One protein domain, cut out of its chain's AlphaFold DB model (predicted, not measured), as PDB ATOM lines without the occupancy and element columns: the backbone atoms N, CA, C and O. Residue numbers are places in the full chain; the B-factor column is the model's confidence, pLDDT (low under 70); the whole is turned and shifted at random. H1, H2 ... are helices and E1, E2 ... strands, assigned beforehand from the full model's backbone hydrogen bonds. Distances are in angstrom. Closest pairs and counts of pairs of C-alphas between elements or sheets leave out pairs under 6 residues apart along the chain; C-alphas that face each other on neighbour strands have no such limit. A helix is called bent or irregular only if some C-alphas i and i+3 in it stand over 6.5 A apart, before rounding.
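This is residues 63 to 196 of the 207 residues of an uncharacterized protein of Methylorubrum extorquens DSM 13060 (UniProt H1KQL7). What does the model look like? Two lobes sit end to end: in one, the six-stranded sheet E8 E9 E3 E2 E1 E10 folds back on itself, and in the other, the twisted four-stranded sheet E4 E5 E7 E6 has H2 across one face. H1 sits between the lobes, on both sheets, and E7 runs on into E8. What is it made of? The printed part has 134 residues with ten named strands and two named helices, in the order E1 E2 E3 H1 E4 E5 H2 E6 E7 E8 E9 E10; the class is mixed, and both sheets, strand beside strand as just named, are antiparallel. It is compact, with a radius of gyration of the C-alphas of 14.8 A, and spans 47 by 30 by 27 A.

How does the larger sheet run? Strongly twisted, it runs E8, residues 171 to 174, E9, 180 to 184, E3, 91 to 97, E2, 79 to 88, E1, 64 to 70, and E10, 193 to 196. It is a folded sheet, bent back on itself: E8 E9 E3 face E1 E10, with E2 as the hinge, which bends by 93 degrees at residue 85. E1 E2 E3 are a meander, each strand the antiparallel neighbour of the one before, with N 66 and O 81, and N 82 and O 95, each 2.8 A apart, within hydrogen-bond range. What of the smaller sheet? E4, residues 113 to 116, E5, 121 to 126, E7, 161 to 169, and E6, 154 to 158, follow in that order, with N 126 and O 164 2.8 A apart. H2, residues 137 to 147, is on it at a height of 6.5 A, across the strands at 83 degrees to E7 on the local plane, its closest C-alphas to E4 being Phe 141 and Tyr 116, 6.9 A. E5, H2 and E6 are a split strand-helix-strand unit, two strands of one sheet joined through a helix, with E7 between them in the sheet, and its crossover is left-handed. Where is H1? H1, residues 98 to 106, is on both sheets, and lies over E2 at a height of 8.8 A, with the closest C-alphas, Pro 80 and Asp 100, 6.5 A apart. The smaller sheet with H1 and H2 forms three layers, helices on both faces. Every O i to N i+4 pair is within hydrogen-bond range in H1, and 6 of 7 in H2.

Where do the elements begin and end? E1 begins at C-alpha 64, (-0.789, -62.552, -17.257), and E10 ends at C-alpha 196, (0.040, -63.225, -4.138). Which are long? E7 measures 24.1 A from first to last C-alpha, E3 19.3 A and H2 15.0 A.

How large is it? The C-alphas farthest apart, Gly 160 and Asp 177, are 48.9 A apart. Is it continuous and confident? The printed part has no cut and no long link; residue 74 and residues 149 to 152 are under 70 in pLDDT.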
ATOM      1  N   ALA A  63       2.518 -61.398 -20.647       84.88
ATOM      2  CA  ALA A  63       2.122 -61.103 -19.280       84.88
ATOM      3  C   ALA A  63       0.726 -61.670 -18.982       84.88
ATOM      4  O   ALA A  63      -0.160 -61.651 -19.839       84.88
ATOM      5  N   ALA A  64       0.523 -62.150 -17.758       87.38
ATOM      6  CA  ALA A  64      -0.789 -62.552 -17.257       87.38
ATOM      7  C   ALA A  64      -1.247 -61.574 -16.174       87.38
ATOM      8  O   ALA A  64      -0.425 -61.094 -15.392       87.38
ATOM      9  N   LYS A  65      -2.553 -61.291 -16.106       91.88
ATOM     10  CA  LYS A  65      -3.118 -60.622 -14.932       91.88
ATOM     11  C   LYS A  65      -3.010 -61.556 -13.731       91.88
ATOM     12  O   LYS A  65      -3.367 -62.729 -13.815       91.88
ATOM     13  N   GLY A  66      -2.539 -61.005 -12.628       93.69
ATOM     14  CA  GLY A  66      -2.401 -61.673 -11.349       93.69
ATOM     15  C   GLY A  66      -2.420 -60.651 -10.225       93.69
ATOM     16  O   GLY A  66      -2.929 -59.540 -10.384       93.69
ATOM     17  N   TRP A  67      -1.859 -61.048  -9.096       95.12
ATOM     18  CA  TRP A  67      -1.882 -60.283  -7.862       95.12
ATOM     19  C   TRP A  67      -0.480 -60.257  -7.272       95.12
ATOM     20  O   TRP A  67       0.228 -61.263  -7.326       95.12
ATOM     21  N   VAL A  68      -0.078 -59.112  -6.731       94.56
ATOM     22  CA  VAL A  68       1.212 -58.948  -6.058       94.56
ATOM     23  C   VAL A  68       1.051 -58.262  -4.714       94.56
ATOM     24  O   VAL A  68       0.132 -57.468  -4.521       94.56
ATOM     25  N   SER A  69       1.970 -58.542  -3.802       92.88
ATOM     26  CA  SER A  69       2.139 -57.821  -2.543       92.88
ATOM     27  C   SER A  69       3.615 -57.490  -2.319       92.88
ATOM     28  O   SER A  69       4.504 -58.081  -2.943       92.88
ATOM     29  N   GLY A  70       3.873 -56.500  -1.470       88.62
ATOM     30  CA  GLY A  70       5.208 -56.131  -1.010       88.62
ATOM     31  C   GLY A  70       5.280 -56.267   0.506       88.62
ATOM     32  O   GLY A  70       4.320 -55.936   1.194       88.62
ATOM     33  N   ASP A  71       6.414 -56.737   1.018       80.88
ATOM     34  CA  ASP A  71       6.683 -56.880   2.460       80.88
ATOM     35  C   ASP A  71       6.915 -55.538   3.181       80.88
ATOM     36  O   ASP A  71       7.009 -55.483   4.406       80.88
ATOM     37  N   TRP A  72       6.999 -54.451   2.415       77.25
ATOM     38  CA  TRP A  72       7.135 -53.075   2.883       77.25
ATOM     39  C   TRP A  72       5.787 -52.356   3.063       77.25
ATOM     40  O   TRP A  72       5.759 -51.258   3.616       77.25
ATOM     41  N   ALA A  73       4.674 -52.935   2.601       72.56
ATOM     42  CA  ALA A  73       3.348 -52.344   2.769       72.56
ATOM     43  C   ALA A  73       2.766 -52.702   4.148       72.56
ATOM     44  O   ALA A  73       2.816 -53.856   4.564       72.56
ATOM     45  N   GLU A  74       2.166 -51.732   4.851       68.75
ATOM     46  CA  GLU A  74       1.472 -52.005   6.126       68.75
ATOM     47  C   GLU A  74       0.242 -52.912   5.939       68.75
ATOM     48  O   GLU A  74      -0.121 -53.684   6.828       68.75
ATOM     49  N   ASP A  75      -0.396 -52.814   4.771       77.19
ATOM     50  CA  ASP A  75      -1.473 -53.686   4.314       77.19
ATOM     51  C   ASP A  75      -0.931 -54.615   3.221       77.19
ATOM     52  O   ASP A  75      -0.780 -54.219   2.065       77.19
ATOM     53  N   GLU A  76      -0.672 -55.873   3.585       74.06
ATOM     54  CA  GLU A  76      -0.208 -56.915   2.658       74.06
ATOM     55  C   GLU A  76      -1.291 -57.369   1.665       74.06
ATOM     56  O   GLU A  76      -1.066 -58.290   0.871       74.06
ATOM     57  N   SER A  77      -2.489 -56.772   1.691       85.50
ATOM     58  CA  SER A  77      -3.541 -57.192   0.784       85.50
ATOM     59  C   SER A  77      -3.152 -56.913  -0.674       85.50
ATOM     60  O   SER A  77      -2.724 -55.811  -1.035       85.50
ATOM     61  N   PRO A  78      -3.356 -57.899  -1.556       92.94
ATOM     62  CA  PRO A  78      -2.773 -57.891  -2.885       92.94
ATOM     63  C   PRO A  78      -3.279 -56.743  -3.770       92.94
ATOM     64  O   PRO A  78      -4.418 -56.273  -3.645       92.94
ATOM     65  N   ILE A  79      -2.424 -56.318  -4.698       94.31
ATOM     66  CA  ILE A  79      -2.691 -55.331  -5.747       94.31
ATOM     67  C   ILE A  79      -2.741 -56.071  -7.091       94.31
ATOM     68  O   ILE A  79      -1.855 -56.887  -7.366       94.31
ATOM     69  N   PRO A  80      -3.756 -55.830  -7.938       96.25
ATOM     70  CA  PRO A  80      -3.816 -56.451  -9.253       96.25
ATOM     71  C   PRO A  80      -2.711 -55.894 -10.158       96.25
ATOM     72  O   PRO A  80      -2.489 -54.688 -10.231       96.25
ATOM     73  N   ALA A  81      -2.019 -56.778 -10.873       96.44
ATOM     74  CA  ALA A  81      -0.906 -56.408 -11.741       96.44
ATOM     75  C   ALA A  81      -0.782 -57.347 -12.940       96.44
ATOM     76  O   ALA A  81      -1.317 -58.456 -12.960       96.44
ATOM     77  N   TRP A  82      -0.040 -56.907 -13.947       95.75
ATOM     78  CA  TRP A  82       0.463 -57.753 -15.016       95.75
ATOM     79  C   TRP A  82       1.810 -58.354 -14.607       95.75
ATOM     80  O   TRP A  82       2.779 -57.636 -14.362       95.75
ATOM     81  N   LEU A  83       1.878 -59.680 -14.559       91.81
ATOM     82  CA  LEU A  83       3.074 -60.430 -14.201       91.81
ATOM     83  C   LEU A  83       3.928 -60.649 -15.452       91.81
ATOM     84  O   LEU A  83       3.572 -61.437 -16.329       91.81
ATOM     85  N   THR A  84       5.051 -59.935 -15.549       86.00
ATOM     86  CA  THR A  84       5.909 -59.910 -16.750       86.00
ATOM     87  C   THR A  84       6.871 -61.098 -16.856       86.00
ATOM     88  O   THR A  84       7.691 -61.135 -17.772       86.00
ATOM     89  N   LYS A  85       6.816 -62.042 -15.901       85.00
ATOM     90  CA  LYS A  85       7.762 -63.162 -15.697       85.00
ATOM     91  C   LYS A  85       9.230 -62.755 -15.521       85.00
ATOM     92  O   LYS A  85      10.096 -63.611 -15.351       85.00
ATOM     93  N   LYS A  86       9.530 -61.457 -15.546       87.06
ATOM     94  CA  LYS A  86      10.846 -60.926 -15.219       87.06
ATOM     95  C   LYS A  86      11.009 -60.896 -13.712       87.06
ATOM     96  O   LYS A  86      10.071 -60.574 -12.981       87.06
ATOM     97  N   LEU A  87      12.225 -61.210 -13.284       87.00
ATOM     98  CA  LEU A  87      12.615 -61.186 -11.887       87.00
ATOM     99  C   LEU A  87      13.791 -60.238 -11.689       87.00
ATOM    100  O   LEU A  87      14.745 -60.270 -12.471       87.00
ATOM    101  N   TRP A  88      13.746 -59.471 -10.604       88.25
ATOM    102  CA  TRP A  88      14.867 -58.700 -10.086       88.25
ATOM    103  C   TRP A  88      15.284 -59.272  -8.736       88.25
ATOM    104  O   TRP A  88      14.486 -59.310  -7.805       88.25
ATOM    105  N   ASN A  89      16.514 -59.782  -8.622       84.81
ATOM    106  CA  ASN A  89      16.988 -60.476  -7.409       84.81
ATOM    107  C   ASN A  89      16.066 -61.620  -6.919       84.81
ATOM    108  O   ASN A  89      16.090 -61.976  -5.745       84.81
ATOM    109  N   GLY A  90      15.280 -62.219  -7.820       84.00
ATOM    110  CA  GLY A  90      14.301 -63.262  -7.493       84.00
ATOM    111  C   GLY A  90      12.902 -62.744  -7.140       84.00
ATOM    112  O   GLY A  90      11.994 -63.556  -7.013       84.00
ATOM    113  N   PHE A  91      12.714 -61.428  -7.041       89.56
ATOM    114  CA  PHE A  91      11.418 -60.786  -6.814       89.56
ATOM    115  C   PHE A  91      10.720 -60.462  -8.129       89.56
ATOM    116  O   PHE A  91      11.377 -60.194  -9.139       89.56
ATOM    117  N   ALA A  92       9.391 -60.482  -8.111       91.00
ATOM    118  CA  ALA A  92       8.581 -60.197  -9.284       91.00
ATOM    119  C   ALA A  92       8.797 -58.759  -9.784       91.00
ATOM    120  O   ALA A  92       9.080 -57.838  -9.023       91.00
ATOM    121  N   MET A  93       8.628 -58.556 -11.089       92.75
ATOM    122  CA  MET A  93       8.578 -57.227 -11.704       92.75
ATOM    123  C   MET A  93       7.173 -56.981 -12.268       92.75
ATOM    124  O   MET A  93       6.936 -57.241 -13.458       92.75
ATOM    125  N   PRO A  94       6.216 -56.571 -11.416       94.75
ATOM    126  CA  PRO A  94       4.854 -56.290 -11.847       94.75
ATOM    127  C   PRO A  94       4.785 -55.031 -12.710       94.75
ATOM    128  O   PRO A  94       5.560 -54.093 -12.539       94.75
ATOM    129  N   ALA A  95       3.807 -55.012 -13.610       95.88
ATOM    130  CA  ALA A  95       3.401 -53.826 -14.346       95.88
ATOM    131  C   ALA A  95       1.929 -53.534 -14.040       95.88
ATOM    132  O   ALA A  95       1.063 -54.388 -14.232       95.88
ATOM    133  N   PHE A  96       1.623 -52.344 -13.550       97.12
ATOM    134  CA  PHE A  96       0.291 -52.013 -13.054       97.12
ATOM    135  C   PHE A  96      -0.472 -51.140 -14.039       97.12
ATOM    136  O   PHE A  96       0.120 -50.311 -14.726       97.12
ATOM    137  N   GLU A  97      -1.794 -51.281 -14.086       97.62
ATOM    138  CA  GLU A  97      -2.629 -50.278 -14.744       97.62
ATOM    139  C   GLU A  97      -2.787 -49.050 -13.845       97.62
ATOM    140  O   GLU A  97      -2.673 -49.130 -12.621       97.62
ATOM    141  N   LYS A  98      -3.056 -47.896 -14.460       97.75
ATOM    142  CA  LYS A  98      -3.166 -46.620 -13.743       97.75
ATOM    143  C   LYS A  98      -4.194 -46.678 -12.612       97.75
ATOM    144  O   LYS A  98      -3.905 -46.242 -11.504       97.75
ATOM    145  N   ASP A  99      -5.388 -47.179 -12.914       97.38
ATOM    146  CA  ASP A  99      -6.513 -47.145 -11.978       97.38
ATOM    147  C   ASP A  99      -6.259 -48.089 -10.789       97.38
ATOM    148  O   ASP A  99      -6.527 -47.709  -9.650       97.38
ATOM    149  N   ASP A 100      -5.622 -49.240 -11.039       96.25
ATOM    150  CA  ASP A 100      -5.174 -50.188 -10.012       96.25
ATOM    151  C   ASP A 100      -4.166 -49.529  -9.040       96.25
ATOM    152  O   ASP A 100      -4.296 -49.654  -7.820       96.25
ATOM    153  N   LEU A 101      -3.187 -48.771  -9.561       95.94
ATOM    154  CA  LEU A 101      -2.222 -48.029  -8.735       95.94
ATOM    155  C   LEU A 101      -2.866 -46.886  -7.957       95.94
ATOM    156  O   LEU A 101      -2.584 -46.722  -6.773       95.94
ATOM    157  N   VAL A 102      -3.724 -46.090  -8.599       96.69
ATOM    158  CA  VAL A 102      -4.418 -44.977  -7.934       96.69
ATOM    159  C   VAL A 102      -5.268 -45.495  -6.774       96.69
ATOM    160  O   VAL A 102      -5.262 -44.899  -5.698       96.69
ATOM    161  N   GLU A 103      -5.958 -46.623  -6.957       94.69
ATOM    162  CA  GLU A 103      -6.708 -47.271  -5.884       94.69
ATOM    163  C   GLU A 103      -5.788 -47.784  -4.767       94.69
ATOM    164  O   GLU A 103      -6.085 -47.580  -3.588       94.69
ATOM    165  N   ALA A 104      -4.664 -48.419  -5.113       92.81
ATOM    166  CA  ALA A 104      -3.698 -48.916  -4.136       92.81
ATOM    167  C   ALA A 104      -3.075 -47.785  -3.298       92.81
ATOM    168  O   ALA A 104      -2.999 -47.904  -2.074       92.81
ATOM    169  N   ILE A 105      -2.709 -46.666  -3.930       93.44
ATOM    170  CA  ILE A 105      -2.205 -45.452  -3.267       93.44
ATOM    171  C   ILE A 105      -3.275 -44.868  -2.342       93.44
ATOM    172  O   ILE A 105      -3.008 -44.597  -1.175       93.44
ATOM    173  N   ALA A 106      -4.518 -44.727  -2.819       92.62
ATOM    174  CA  ALA A 106      -5.618 -44.194  -2.013       92.62
ATOM    175  C   ALA A 106      -5.938 -45.060  -0.779       92.62
ATOM    176  O   ALA A 106      -6.455 -44.554   0.217       92.62
ATOM    177  N   LYS A 107      -5.627 -46.360  -0.842       90.56
ATOM    178  CA  LYS A 107      -5.752 -47.314   0.268       90.56
ATOM    179  C   LYS A 107      -4.501 -47.404   1.150       90.56
ATOM    180  O   LYS A 107      -4.516 -48.175   2.101       90.56
ATOM    181  N   GLY A 108      -3.445 -46.644   0.857       88.38
ATOM    182  CA  GLY A 108      -2.193 -46.667   1.617       88.38
ATOM    183  C   GLY A 108      -1.340 -47.921   1.399       88.38
ATOM    184  O   GLY A 108      -0.449 -48.189   2.193       88.38
ATOM    185  N   LYS A 109      -1.592 -48.695   0.336       89.19
ATOM    186  CA  LYS A 109      -0.810 -49.902   0.011       89.19
ATOM    187  C   LYS A 109       0.506 -49.595  -0.691       89.19
ATOM    188  O   LYS A 109       1.428 -50.395  -0.664       89.19
ATOM    189  N   VAL A 110       0.554 -48.456  -1.376       90.38
ATOM    190  CA  VAL A 110       1.749 -47.926  -2.025       90.38
ATOM    191  C   VAL A 110       1.979 -46.553  -1.421       90.38
ATOM    192  O   VAL A 110       1.185 -45.638  -1.644       90.38
ATOM    193  N   LEU A 111       3.016 -46.446  -0.598       89.81
ATOM    194  CA  LEU A 111       3.328 -45.224   0.130       89.81
ATOM    195  C   LEU A 111       4.124 -44.263  -0.748       89.81
ATOM    196  O   LEU A 111       4.767 -44.668  -1.719       89.81
ATOM    197  N   ASP A 112       4.002 -42.977  -0.416       93.50
ATOM    198  CA  ASP A 112       4.804 -41.878  -0.961       93.50
ATOM    199  C   ASP A 112       4.919 -41.855  -2.492       93.50
ATOM    200  O   ASP A 112       5.889 -41.365  -3.070       93.50
ATOM    201  N   THR A 113       3.892 -42.380  -3.163       94.75
ATOM    202  CA  THR A 113       3.815 -42.497  -4.614       94.75
ATOM    203  C   THR A 113       2.632 -41.697  -5.131       94.75
ATOM    204  O   THR A 113       1.509 -41.820  -4.646       94.75
ATOM    205  N   PHE A 114       2.881 -40.880  -6.148       96.25
ATOM    206  CA  PHE A 114       1.946 -39.882  -6.643       96.25
ATOM    207  C   PHE A 114       1.801 -39.990  -8.155       96.25
ATOM    208  O   PHE A 114       2.788 -40.111  -8.875       96.25
ATOM    209  N   HIS A 115       0.572 -39.905  -8.656       96.75
ATOM    210  CA  HIS A 115       0.327 -39.833 -10.093       96.75
ATOM    211  C   HIS A 115       0.406 -38.380 -10.574       96.75
ATOM    212  O   HIS A 115      -0.378 -37.538 -10.129       96.75
ATOM    213  N   TYR A 116       1.295 -38.098 -11.528       96.00
ATOM    214  CA  TYR A 116       1.400 -36.792 -12.172       96.00
ATOM    215  C   TYR A 116       0.910 -36.864 -13.620       96.00
ATOM    216  O   TYR A 116       1.627 -37.263 -14.541       96.00
ATOM    217  N   ALA A 117      -0.342 -36.449 -13.824       95.06
ATOM    218  CA  ALA A 117      -1.052 -36.651 -15.086       95.06
ATOM    219  C   ALA A 117      -0.424 -35.911 -16.278       95.06
ATOM    220  O   ALA A 117      -0.493 -36.401 -17.401       95.06
ATOM    221  N   ALA A 118       0.185 -34.741 -16.055       93.69
ATOM    222  CA  ALA A 118       0.789 -33.961 -17.137       93.69
ATOM    223  C   ALA A 118       2.034 -34.642 -17.734       93.69
ATOM    224  O   ALA A 118       2.331 -34.427 -18.906       93.69
ATOM    225  N   GLY A 119       2.726 -35.474 -16.947       92.25
ATOM    226  CA  GLY A 119       3.870 -36.267 -17.399       92.25
ATOM    227  C   GLY A 119       3.538 -37.705 -17.801       92.25
ATOM    228  O   GLY A 119       4.408 -38.378 -18.343       92.25
ATOM    229  N   ASP A 120       2.314 -38.180 -17.542       95.81
ATOM    230  CA  ASP A 120       1.936 -39.602 -17.636       95.81
ATOM    231  C   ASP A 120       2.912 -40.515 -16.867       95.81
ATOM    232  O   ASP A 120       3.477 -41.479 -17.395       95.81
ATOM    233  N   VAL A 121       3.155 -40.152 -15.603       95.31
ATOM    234  CA  VAL A 121       4.100 -40.831 -14.712       95.31
ATOM    235  C   VAL A 121       3.507 -41.067 -13.328       95.31
ATOM    236  O   VAL A 121       2.632 -40.324 -12.869       95.31
ATOM    237  N   PHE A 122       4.062 -42.051 -12.628       96.69
ATOM    238  CA  PHE A 122       4.052 -42.076 -11.169       96.69
ATOM    239  C   PHE A 122       5.413 -41.624 -10.643       96.69
ATOM    240  O   PHE A 122       6.441 -41.933 -11.238       96.69
ATOM    241  N   ILE A 123       5.416 -40.894  -9.535       95.44
ATOM    242  CA  ILE A 123       6.617 -40.405  -8.861       95.44
ATOM    243  C   ILE A 123       6.591 -40.952  -7.443       95.44
ATOM    244  O   ILE A 123       5.635 -40.688  -6.716       95.44
ATOM    245  N   THR A 124       7.619 -41.701  -7.064       94.75
ATOM    246  CA  THR A 124       7.838 -42.138  -5.683       94.75
ATOM    247  C   THR A 124       8.883 -41.233  -5.049       94.75
ATOM    248  O   THR A 124       9.929 -40.989  -5.651       94.75
ATOM    249  N   LEU A 125       8.598 -40.744  -3.845       94.69
ATOM    250  CA  LEU A 125       9.533 -39.997  -3.013       94.69
ATOM    251  C   LEU A 125       9.905 -40.856  -1.803       94.69
ATOM    252  O   LEU A 125       9.022 -41.269  -1.066       94.69
ATOM    253  N   ASP A 126      11.187 -41.097  -1.570       92.19
ATOM    254  CA  ASP A 126      11.670 -41.791  -0.378       92.19
ATOM    255  C   ASP A 126      12.500 -40.838   0.491       92.19
ATOM    256  O   ASP A 126      13.378 -40.111   0.015       92.19
ATOM    257  N   ASN A 127      12.189 -40.846   1.785       93.12
ATOM    258  CA  ASN A 127      12.886 -40.111   2.836       93.12
ATOM    259  C   ASN A 127      13.453 -41.068   3.899       93.12
ATOM    260  O   ASN A 127      13.461 -40.764   5.091       93.12
ATOM    261  N   CYS A 128      13.881 -42.264   3.490       86.56
ATOM    262  CA  CYS A 128      14.463 -43.282   4.365       86.56
ATOM    263  C   CYS A 128      13.553 -43.642   5.558       86.56
ATOM    264  O   CYS A 128      14.037 -43.874   6.669       86.56
ATOM    265  N   GLY A 129      12.236 -43.667   5.337       85.12
ATOM    266  CA  GLY A 129      11.227 -43.956   6.363       85.12
ATOM    267  C   GLY A 129      10.821 -42.776   7.258       85.12
ATOM    268  O   GLY A 129      10.003 -42.961   8.159       85.12
ATOM    269  N   GLU A 130      11.353 -41.574   7.034       91.44
ATOM    270  CA  GLU A 130      10.886 -40.354   7.703       91.44
ATOM    271  C   GLU A 130       9.709 -39.712   6.938       91.44
ATOM    272  O   GLU A 130       9.583 -39.888   5.727       91.44
ATOM    273  N   PRO A 131       8.842 -38.917   7.593       93.19
ATOM    274  CA  PRO A 131       7.745 -38.239   6.905       93.19
ATOM    275  C   PRO A 131       8.235 -37.308   5.791       93.19
ATOM    276  O   PRO A 131       9.227 -36.591   5.960       93.19
ATOM    277  N   LEU A 132       7.506 -37.255   4.675       95.31
ATOM    278  CA  LEU A 132       7.788 -36.293   3.612       95.31
ATOM    279  C   LEU A 132       7.614 -34.840   4.105       95.31
ATOM    280  O   LEU A 132       6.704 -34.554   4.896       95.31
ATOM    281  N   PRO A 133       8.446 -33.893   3.630       95.44
ATOM    282  CA  PRO A 133       8.228 -32.473   3.880       95.44
ATOM    283  C   PRO A 133       6.919 -32.005   3.228       95.44
ATOM    284  O   PRO A 133       6.374 -32.650   2.336       95.44
ATOM    285  N   GLN A 134       6.414 -30.841   3.631       94.69
ATOM    286  CA  GLN A 134       5.315 -30.210   2.905       94.69
ATOM    287  C   GLN A 134       5.833 -29.624   1.584       94.69
ATOM    288  O   GLN A 134       6.812 -28.878   1.582       94.69
ATOM    289  N   PHE A 135       5.145 -29.906   0.478       95.31
ATOM    290  CA  PHE A 135       5.461 -29.355  -0.839       95.31
ATOM    291  C   PHE A 135       4.203 -29.143  -1.687       95.31
ATOM    292  O   PHE A 135       3.118 -29.598  -1.324       95.31
ATOM    293  N   ASP A 136       4.353 -28.418  -2.797       95.12
ATOM    294  CA  ASP A 136       3.319 -28.257  -3.822       95.12
ATOM    295  C   ASP A 136       3.577 -29.259  -4.965       95.12
ATOM    296  O   ASP A 136       4.563 -29.094  -5.694       95.12
ATOM    297  N   PRO A 137       2.734 -30.296  -5.132       93.25
ATOM    298  CA  PRO A 137       2.910 -31.306  -6.172       93.25
ATOM    299  C   PRO A 137       2.957 -30.730  -7.591       93.25
ATOM    300  O   PRO A 137       3.729 -31.213  -8.416       93.25
ATOM    301  N   ASP A 138       2.176 -29.685  -7.880       90.50
ATOM    302  CA  ASP A 138       2.092 -29.120  -9.233       90.50
ATOM    303  C   ASP A 138       3.390 -28.404  -9.633       90.50
ATOM    304  O   ASP A 138       3.744 -28.356 -10.813       90.50
ATOM    305  N   VAL A 139       4.119 -27.875  -8.646       94.06
ATOM    306  CA  VAL A 139       5.414 -27.214  -8.838       94.06
ATOM    307  C   VAL A 139       6.548 -28.235  -8.831       94.06
ATOM    308  O   VAL A 139       7.378 -28.249  -9.743       94.06
ATOM    309  N   GLU A 140       6.595 -29.097  -7.816       95.31
ATOM    310  CA  GLU A 140       7.730 -29.999  -7.624       95.31
ATOM    311  C   GLU A 140       7.771 -31.122  -8.659       95.31
ATOM    312  O   GLU A 140       8.850 -31.449  -9.142       95.31
ATOM    313  N   PHE A 141       6.630 -31.683  -9.071       95.06
ATOM    314  CA  PHE A 141       6.633 -32.787 -10.038       95.06
ATOM    315  C   PHE A 141       7.053 -32.339 -11.437       95.06
ATOM    316  O   PHE A 141       7.788 -33.059 -12.113       95.06
ATOM    317  N   ALA A 142       6.676 -31.124 -11.847       94.19
ATOM    318  CA  ALA A 142       7.203 -30.516 -13.065       94.19
ATOM    319  C   ALA A 142       8.733 -30.361 -12.991       94.19
ATOM    320  O   ALA A 142       9.440 -30.793 -13.900       94.19
ATOM    321  N   ARG A 143       9.253 -29.824 -11.877       93.56
ATOM    322  CA  ARG A 143      10.700 -29.656 -11.663       93.56
ATOM    323  C   ARG A 143      11.453 -30.991 -11.651       93.56
ATOM    324  O   ARG A 143      12.539 -31.085 -12.225       93.56
ATOM    325  N   ILE A 144      10.889 -32.017 -11.012       93.12
ATOM    326  CA  ILE A 144      11.449 -33.374 -10.973       93.12
ATOM    327  C   ILE A 144      11.616 -33.912 -12.395       93.12
ATOM    328  O   ILE A 144      12.700 -34.370 -12.746       93.12
ATOM    329  N   LEU A 145      10.583 -33.800 -13.236       91.12
ATOM    330  CA  LEU A 145      10.638 -34.288 -14.616       91.12
ATOM    331  C   LEU A 145      11.600 -33.504 -15.510       91.12
ATOM    332  O   LEU A 145      12.193 -34.088 -16.409       91.12
ATOM    333  N   GLU A 146      11.782 -32.206 -15.268       89.50
ATOM    334  CA  GLU A 146      12.805 -31.417 -15.966       89.50
ATOM    335  C   GLU A 146      14.234 -31.816 -15.564       89.50
ATOM    336  O   GLU A 146      15.166 -31.624 -16.342       89.50
ATOM    337  N   THR A 147      14.406 -32.359 -14.357       86.25
ATOM    338  CA  THR A 147      15.714 -32.740 -13.800       86.25
ATOM    339  C   THR A 147      16.090 -34.192 -14.112       86.25
ATOM    340  O   THR A 147      17.272 -34.518 -14.197       86.25
ATOM    341  N   ALA A 148      15.103 -35.074 -14.272       78.31
ATOM    342  CA  ALA A 148      15.316 -36.494 -14.526       78.31
ATOM    343  C   ALA A 148      15.862 -36.735 -15.950       78.31
ATOM    344  O   ALA A 148      15.101 -36.817 -16.912       78.31
ATOM    345  N   GLU A 149      17.187 -36.856 -16.097       65.19
ATOM    346  CA  GLU A 149      17.826 -37.179 -17.387       65.19
ATOM    347  C   GLU A 149      17.738 -38.677 -17.762       65.19
ATOM    348  O   GLU A 149      17.803 -39.004 -18.947       65.19
ATOM    349  N   ASP A 150      17.572 -39.585 -16.789       59.78
ATOM    350  CA  ASP A 150      17.480 -41.044 -16.988       59.78
ATOM    351  C   ASP A 150      16.621 -41.670 -15.860       59.78
ATOM    352  O   ASP A 150      16.689 -41.199 -14.717       59.78
ATOM    353  N   PRO A 151      15.796 -42.707 -16.112       56.34
ATOM    354  CA  PRO A 151      14.878 -43.251 -15.127       56.34
ATOM    355  C   PRO A 151      15.601 -44.294 -14.283       56.34
ATOM    356  O   PRO A 151      15.546 -45.486 -14.571       56.34
ATOM    357  N   MET A 152      16.318 -43.856 -13.256       61.41
ATOM    358  CA  MET A 152      16.704 -44.714 -12.138       61.41
ATOM    359  C   MET A 152      17.269 -43.833 -11.027       61.41
ATOM    360  O   MET A 152      18.438 -43.471 -11.069       61.41
ATOM    361  N   SER A 153      16.407 -43.491 -10.069       73.56
ATOM    362  CA  SER A 153      16.697 -42.760  -8.833       73.56
ATOM    363  C   SER A 153      17.557 -41.497  -8.933       73.56
ATOM    364  O   SER A 153      18.776 -41.546  -9.093       73.56
ATOM    365  N   ILE A 154      16.927 -40.341  -8.726       87.12
ATOM    366  CA  ILE A 154      17.619 -39.059  -8.552       87.12
ATOM    367  C   ILE A 154      17.447 -38.553  -7.123       87.12
ATOM    368  O   ILE A 154      16.408 -38.757  -6.508       87.12
ATOM    369  N   GLU A 155      18.455 -37.862  -6.600       90.75
ATOM    370  CA  GLU A 155      18.330 -37.135  -5.336       90.75
ATOM    371  C   GLU A 155      17.911 -35.690  -5.618       90.75
ATOM    372  O   GLU A 155      18.569 -34.980  -6.385       90.75
ATOM    373  N   ILE A 156      16.816 -35.244  -5.002       91.38
ATOM    374  CA  ILE A 156      16.305 -33.875  -5.131       91.38
ATOM    375  C   ILE A 156      16.012 -33.300  -3.747       91.38
ATOM    376  O   ILE A 156      15.365 -33.926  -2.913       91.38
ATOM    377  N   GLU A 157      16.437 -32.056  -3.522       94.06
ATOM    378  CA  GLU A 157      16.051 -31.301  -2.331       94.06
ATOM    379  C   GLU A 157      14.641 -30.719  -2.498       94.06
ATOM    380  O   GLU A 157      14.417 -29.885  -3.381       94.06
ATOM    381  N   ILE A 158      13.703 -31.119  -1.637       93.75
ATOM    382  CA  ILE A 158      12.343 -30.574  -1.537       93.75
ATOM    383  C   ILE A 158      12.132 -30.086  -0.105       93.75
ATOM    384  O   ILE A 158      12.341 -30.825   0.852       93.75
ATOM    385  N   GLY A 159      11.746 -28.819   0.073       90.94
ATOM    386  CA  GLY A 159      11.487 -28.265   1.409       90.94
ATOM    387  C   GLY A 159      12.683 -28.334   2.377       90.94
ATOM    388  O   GLY A 159      12.477 -28.380   3.587       90.94
ATOM    389  N   GLY A 160      13.919 -28.354   1.862       92.12
ATOM    390  CA  GLY A 160      15.145 -28.495   2.659       92.12
ATOM    391  C   GLY A 160      15.477 -29.932   3.084       92.12
ATOM    392  O   GLY A 160      16.374 -30.123   3.905       92.12
ATOM    393  N   VAL A 161      14.768 -30.931   2.552       95.50
ATOM    394  CA  VAL A 161      15.031 -32.360   2.760       95.50
ATOM    395  C   VAL A 161      15.498 -32.970   1.443       95.50
ATOM    396  O   VAL A 161      14.876 -32.747   0.407       95.50
ATOM    397  N   SER A 162      16.592 -33.730   1.479       94.75
ATOM    398  CA  SER A 162      17.066 -34.495   0.324       94.75
ATOM    399  C   SER A 162      16.263 -35.784   0.218       94.75
ATOM    400  O   SER A 162      16.334 -36.612   1.122       94.75
ATOM    401  N   LEU A 163      15.505 -35.935  -0.863       94.94
ATOM    402  CA  LEU A 163      14.667 -37.098  -1.129       94.94
ATOM    403  C   LEU A 163      15.263 -37.915  -2.268       94.94
ATOM    404  O   LEU A 163      15.752 -37.344  -3.247       94.94
ATOM    405  N   GLN A 164      15.176 -39.236  -2.158       93.12
ATOM    406  CA  GLN A 164      15.371 -40.129  -3.293       93.12
ATOM    407  C   GLN A 164      14.074 -40.153  -4.106       93.12
ATOM    408  O   GLN A 164      12.981 -40.245  -3.551       93.12
ATOM    409  N   VAL A 165      14.185 -40.010  -5.422       93.62
ATOM    410  CA  VAL A 165      13.039 -39.855  -6.318       93.62
ATOM    411  C   VAL A 165      13.122 -40.866  -7.444       93.62
ATOM    412  O   VAL A 165      14.053 -40.827  -8.249       93.62
ATOM    413  N   ASP A 166      12.099 -41.707  -7.553       92.75
ATOM    414  CA  ASP A 166      11.927 -42.621  -8.677       92.75
ATOM    415  C   ASP A 166      10.773 -42.160  -9.570       92.75
ATOM    416  O   ASP A 166       9.671 -41.867  -9.102       92.75
ATOM    417  N   VAL A 167      11.034 -42.105 -10.878       94.12
ATOM    418  CA  VAL A 167      10.053 -41.704 -11.892       94.12
ATOM    419  C   VAL A 167       9.679 -42.913 -12.743       94.12
ATOM    420  O   VAL A 167      10.494 -43.464 -13.481       94.12
ATOM    421  N   TRP A 168       8.409 -43.296 -12.672       94.38
ATOM    422  CA  TRP A 168       7.845 -44.465 -13.335       94.38
ATOM    423  C   TRP A 168       6.976 -44.024 -14.511       94.38
ATOM    424  O   TRP A 168       5.791 -43.714 -14.358       94.38
ATOM    425  N   HIS A 169       7.571 -43.977 -15.700       94.50
ATOM    426  CA  HIS A 169       6.855 -43.592 -16.912       94.50
ATOM    427  C   HIS A 169       5.837 -44.646 -17.345       94.50
ATOM    428  O   HIS A 169       6.113 -45.848 -17.327       94.50
ATOM    429  N   GLY A 170       4.682 -44.179 -17.821       95.44
ATOM    430  CA  GLY A 170       3.742 -45.034 -18.525       95.44
ATOM    431  C   GLY A 170       4.372 -45.600 -19.799       95.44
ATOM    432  O   GLY A 170       4.994 -44.879 -20.589       95.44
ATOM    433  N   ARG A 171       4.165 -46.892 -20.045       94.81
ATOM    434  CA  ARG A 171       4.535 -47.550 -21.302       94.81
ATOM    435  C   ARG A 171       3.418 -48.440 -21.807       94.81
ATOM    436  O   ARG A 171       2.607 -48.950 -21.037       94.81
ATOM    437  N   ASP A 172       3.412 -48.671 -23.110       94.88
ATOM    438  CA  ASP A 172       2.484 -49.618 -23.710       94.88
ATOM    439  C   ASP A 172       3.070 -51.026 -23.606       94.88
ATOM    440  O   ASP A 172       4.249 -51.266 -23.885       94.88
ATOM    441  N   MET A 173       2.241 -51.973 -23.186       91.69
ATOM    442  CA  MET A 173       2.579 -53.384 -23.114       91.69
ATOM    443  C   MET A 173       1.655 -54.168 -24.034       91.69
ATOM    444  O   MET A 173       0.433 -54.070 -23.929       91.69
ATOM    445  N   ALA A 174       2.248 -54.945 -24.935       88.31
ATOM    446  CA  ALA A 174       1.502 -55.857 -25.786       88.31
ATOM    447  C   ALA A 174       1.003 -57.060 -24.974       88.31
ATOM    448  O   ALA A 174       1.737 -57.621 -24.159       88.31
ATOM    449  N   LEU A 175      -0.237 -57.460 -25.227       86.25
ATOM    450  CA  LEU A 175      -0.873 -58.634 -24.649       86.25
ATOM    451  C   LEU A 175      -0.877 -59.793 -25.650       86.25
ATOM    452  O   LEU A 175      -0.698 -59.613 -26.855       86.25
ATOM    453  N   ALA A 176      -1.088 -61.010 -25.144       80.56
ATOM    454  CA  ALA A 176      -1.044 -62.231 -25.954       80.56
ATOM    455  C   ALA A 176      -2.114 -62.272 -27.064       80.56
ATOM    456  O   ALA A 176      -1.927 -62.943 -28.077       80.56
ATOM    457  N   ASP A 177      -3.223 -61.554 -26.885       83.75
ATOM    458  CA  ASP A 177      -4.296 -61.424 -27.875       83.75
ATOM    459  C   ASP A 177      -4.019 -60.347 -28.945       83.75
ATOM    460  O   ASP A 177      -4.843 -60.128 -29.833       83.75
ATOM    461  N   GLY A 178      -2.856 -59.692 -28.883       84.69
ATOM    462  CA  GLY A 178      -2.442 -58.625 -29.792       84.69
ATOM    463  C   GLY A 178      -2.957 -57.235 -29.416       84.69
ATOM    464  O   GLY A 178      -2.625 -56.271 -30.107       84.69
ATOM    465  N   SER A 179      -3.744 -57.105 -28.345       89.75
ATOM    466  CA  SER A 179      -4.107 -55.800 -27.794       89.75
ATOM    467  C   SER A 179      -2.938 -55.175 -27.023       89.75
ATOM    468  O   SER A 179      -1.908 -55.807 -26.779       89.75
ATOM    469  N   THR A 180      -3.074 -53.900 -26.666       92.56
ATOM    470  CA  THR A 180      -2.079 -53.160 -25.883       92.56
ATOM    471  C   THR A 180      -2.731 -52.537 -24.663       92.56
ATOM    472  O   THR A 180      -3.839 -52.008 -24.762       92.56
ATOM    473  N   VAL A 181      -2.020 -52.528 -23.541       94.75
ATOM    474  CA  VAL A 181      -2.445 -51.884 -22.293       94.75
ATOM    475  C   VAL A 181      -1.379 -50.893 -21.818       94.75
ATOM    476  O   VAL A 181      -0.184 -51.158 -21.950       94.75
ATOM    477  N   ARG A 182      -1.808 -49.740 -21.289       96.88
ATOM    478  CA  ARG A 182      -0.920 -48.735 -20.685       96.88
ATOM    479  C   ARG A 182      -0.596 -49.160 -19.257       96.88
ATOM    480  O   ARG A 182      -1.511 -49.298 -18.446       96.88
ATOM    481  N   VAL A 183       0.683 -49.362 -18.962       97.12
ATOM    482  CA  VAL A 183       1.145 -49.859 -17.661       97.12
ATOM    483  C   VAL A 183       2.296 -49.040 -17.098       97.12
ATOM    484  O   VAL A 183       2.989 -48.339 -17.834       97.12
ATOM    485  N   TYR A 184       2.500 -49.174 -15.792       96.56
ATOM    486  CA  TYR A 184       3.532 -48.501 -15.018       96.56
ATOM    487  C   TYR A 184       4.270 -49.537 -14.179       96.56
ATOM    488  O   TYR A 184       3.649 -50.332 -13.474       96.56
ATOM    489  N   ASP A 185       5.594 -49.520 -14.242       94.88
ATOM    490  CA  ASP A 185       6.455 -50.505 -13.584       94.88
ATOM    491  C   ASP A 185       6.848 -50.045 -12.163       94.88
ATOM    492  O   ASP A 185       8.009 -50.153 -11.776       94.88
ATOM    493  N   VAL A 186       5.902 -49.479 -11.397       94.56
ATOM    494  CA  VAL A 186       6.167 -48.879 -10.072       94.56
ATOM    495  C   VAL A 186       6.845 -49.888  -9.144       94.56
ATOM    496  O   VAL A 186       6.310 -50.960  -8.864       94.56
ATOM    497  N   GLY A 187       8.052 -49.552  -8.685       91.62
ATOM    498  CA  GLY A 187       8.860 -50.400  -7.811       91.62
ATOM    499  C   GLY A 187       9.480 -51.624  -8.490       91.62
ATOM    500  O   GLY A 187      10.231 -52.361  -7.852       91.62
ATOM    501  N   ALA A 188       9.202 -51.896  -9.766       89.81
ATOM    502  CA  ALA A 188       9.794 -53.035 -10.454       89.81
ATOM    503  C   ALA A 188      11.310 -52.833 -10.579       89.81
ATOM    504  O   ALA A 188      11.783 -51.831 -11.112       89.81
ATOM    505  N   GLY A 189      12.088 -53.796 -10.089       85.75
ATOM    506  CA  GLY A 189      13.547 -53.677 -10.090       85.75
ATOM    507  C   GLY A 189      14.128 -52.853  -8.938       85.75
ATOM    508  O   GLY A 189      15.335 -52.638  -8.920       85.75
ATOM    509  N   SER A 190      13.290 -52.403  -8.000       86.50
ATOM    510  CA  SER A 190      13.713 -51.660  -6.801       86.50
ATOM    511  C   SER A 190      13.090 -52.214  -5.521       86.50
ATOM    512  O   SER A 190      13.715 -52.176  -4.465       86.50
ATOM    513  N   TRP A 191      11.878 -52.764  -5.608       90.12
ATOM    514  CA  TRP A 191      11.118 -53.280  -4.476       90.12
ATOM    515  C   TRP A 191      10.968 -54.801  -4.534       90.12
ATOM    516  O   TRP A 191      11.020 -55.436  -5.591       90.12
ATOM    517  N   THR A 192      10.760 -55.386  -3.362       91.19
ATOM    518  CA  THR A 192      10.612 -56.820  -3.104       91.19
ATOM    519  C   THR A 192       9.172 -57.281  -3.328       91.19
ATOM    520  O   THR A 192       8.450 -57.642  -2.402       91.19
ATOM    521  N   TRP A 193       8.726 -57.270  -4.585       92.94
ATOM    522  CA  TRP A 193       7.401 -57.776  -4.950       92.94
ATOM    523  C   TRP A 193       7.338 -59.305  -4.936       92.94
ATOM    524  O   TRP A 193       8.209 -59.987  -5.488       92.94
ATOM    525  N   SER A 194       6.254 -59.839  -4.384       91.81
ATOM    526  CA  SER A 194       5.919 -61.262  -4.414       91.81
ATOM    527  C   SER A 194       4.580 -61.479  -5.109       91.81
ATOM    528  O   SER A 194       3.663 -60.672  -4.963       91.81
ATOM    529  N   GLU A 195       4.457 -62.570  -5.867       91.69
ATOM    530  CA  GLU A 195       3.148 -63.023  -6.340       91.69
ATOM    531  C   GLU A 195       2.277 -63.406  -5.140       91.69
ATOM    532  O   GLU A 195       2.743 -64.040  -4.191       91.69
ATOM    533  N   ALA A 196       1.012 -63.013  -5.194       91.19
ATOM    534  CA  ALA A 196       0.040 -63.225  -4.138       91.19
ATOM    535  C   ALA A 196      -1.190 -63.964  -4.674       91.19
ATOM    536  O   ALA A 196      -1.472 -63.979  -5.877       91.19
TER     537      ALA A 196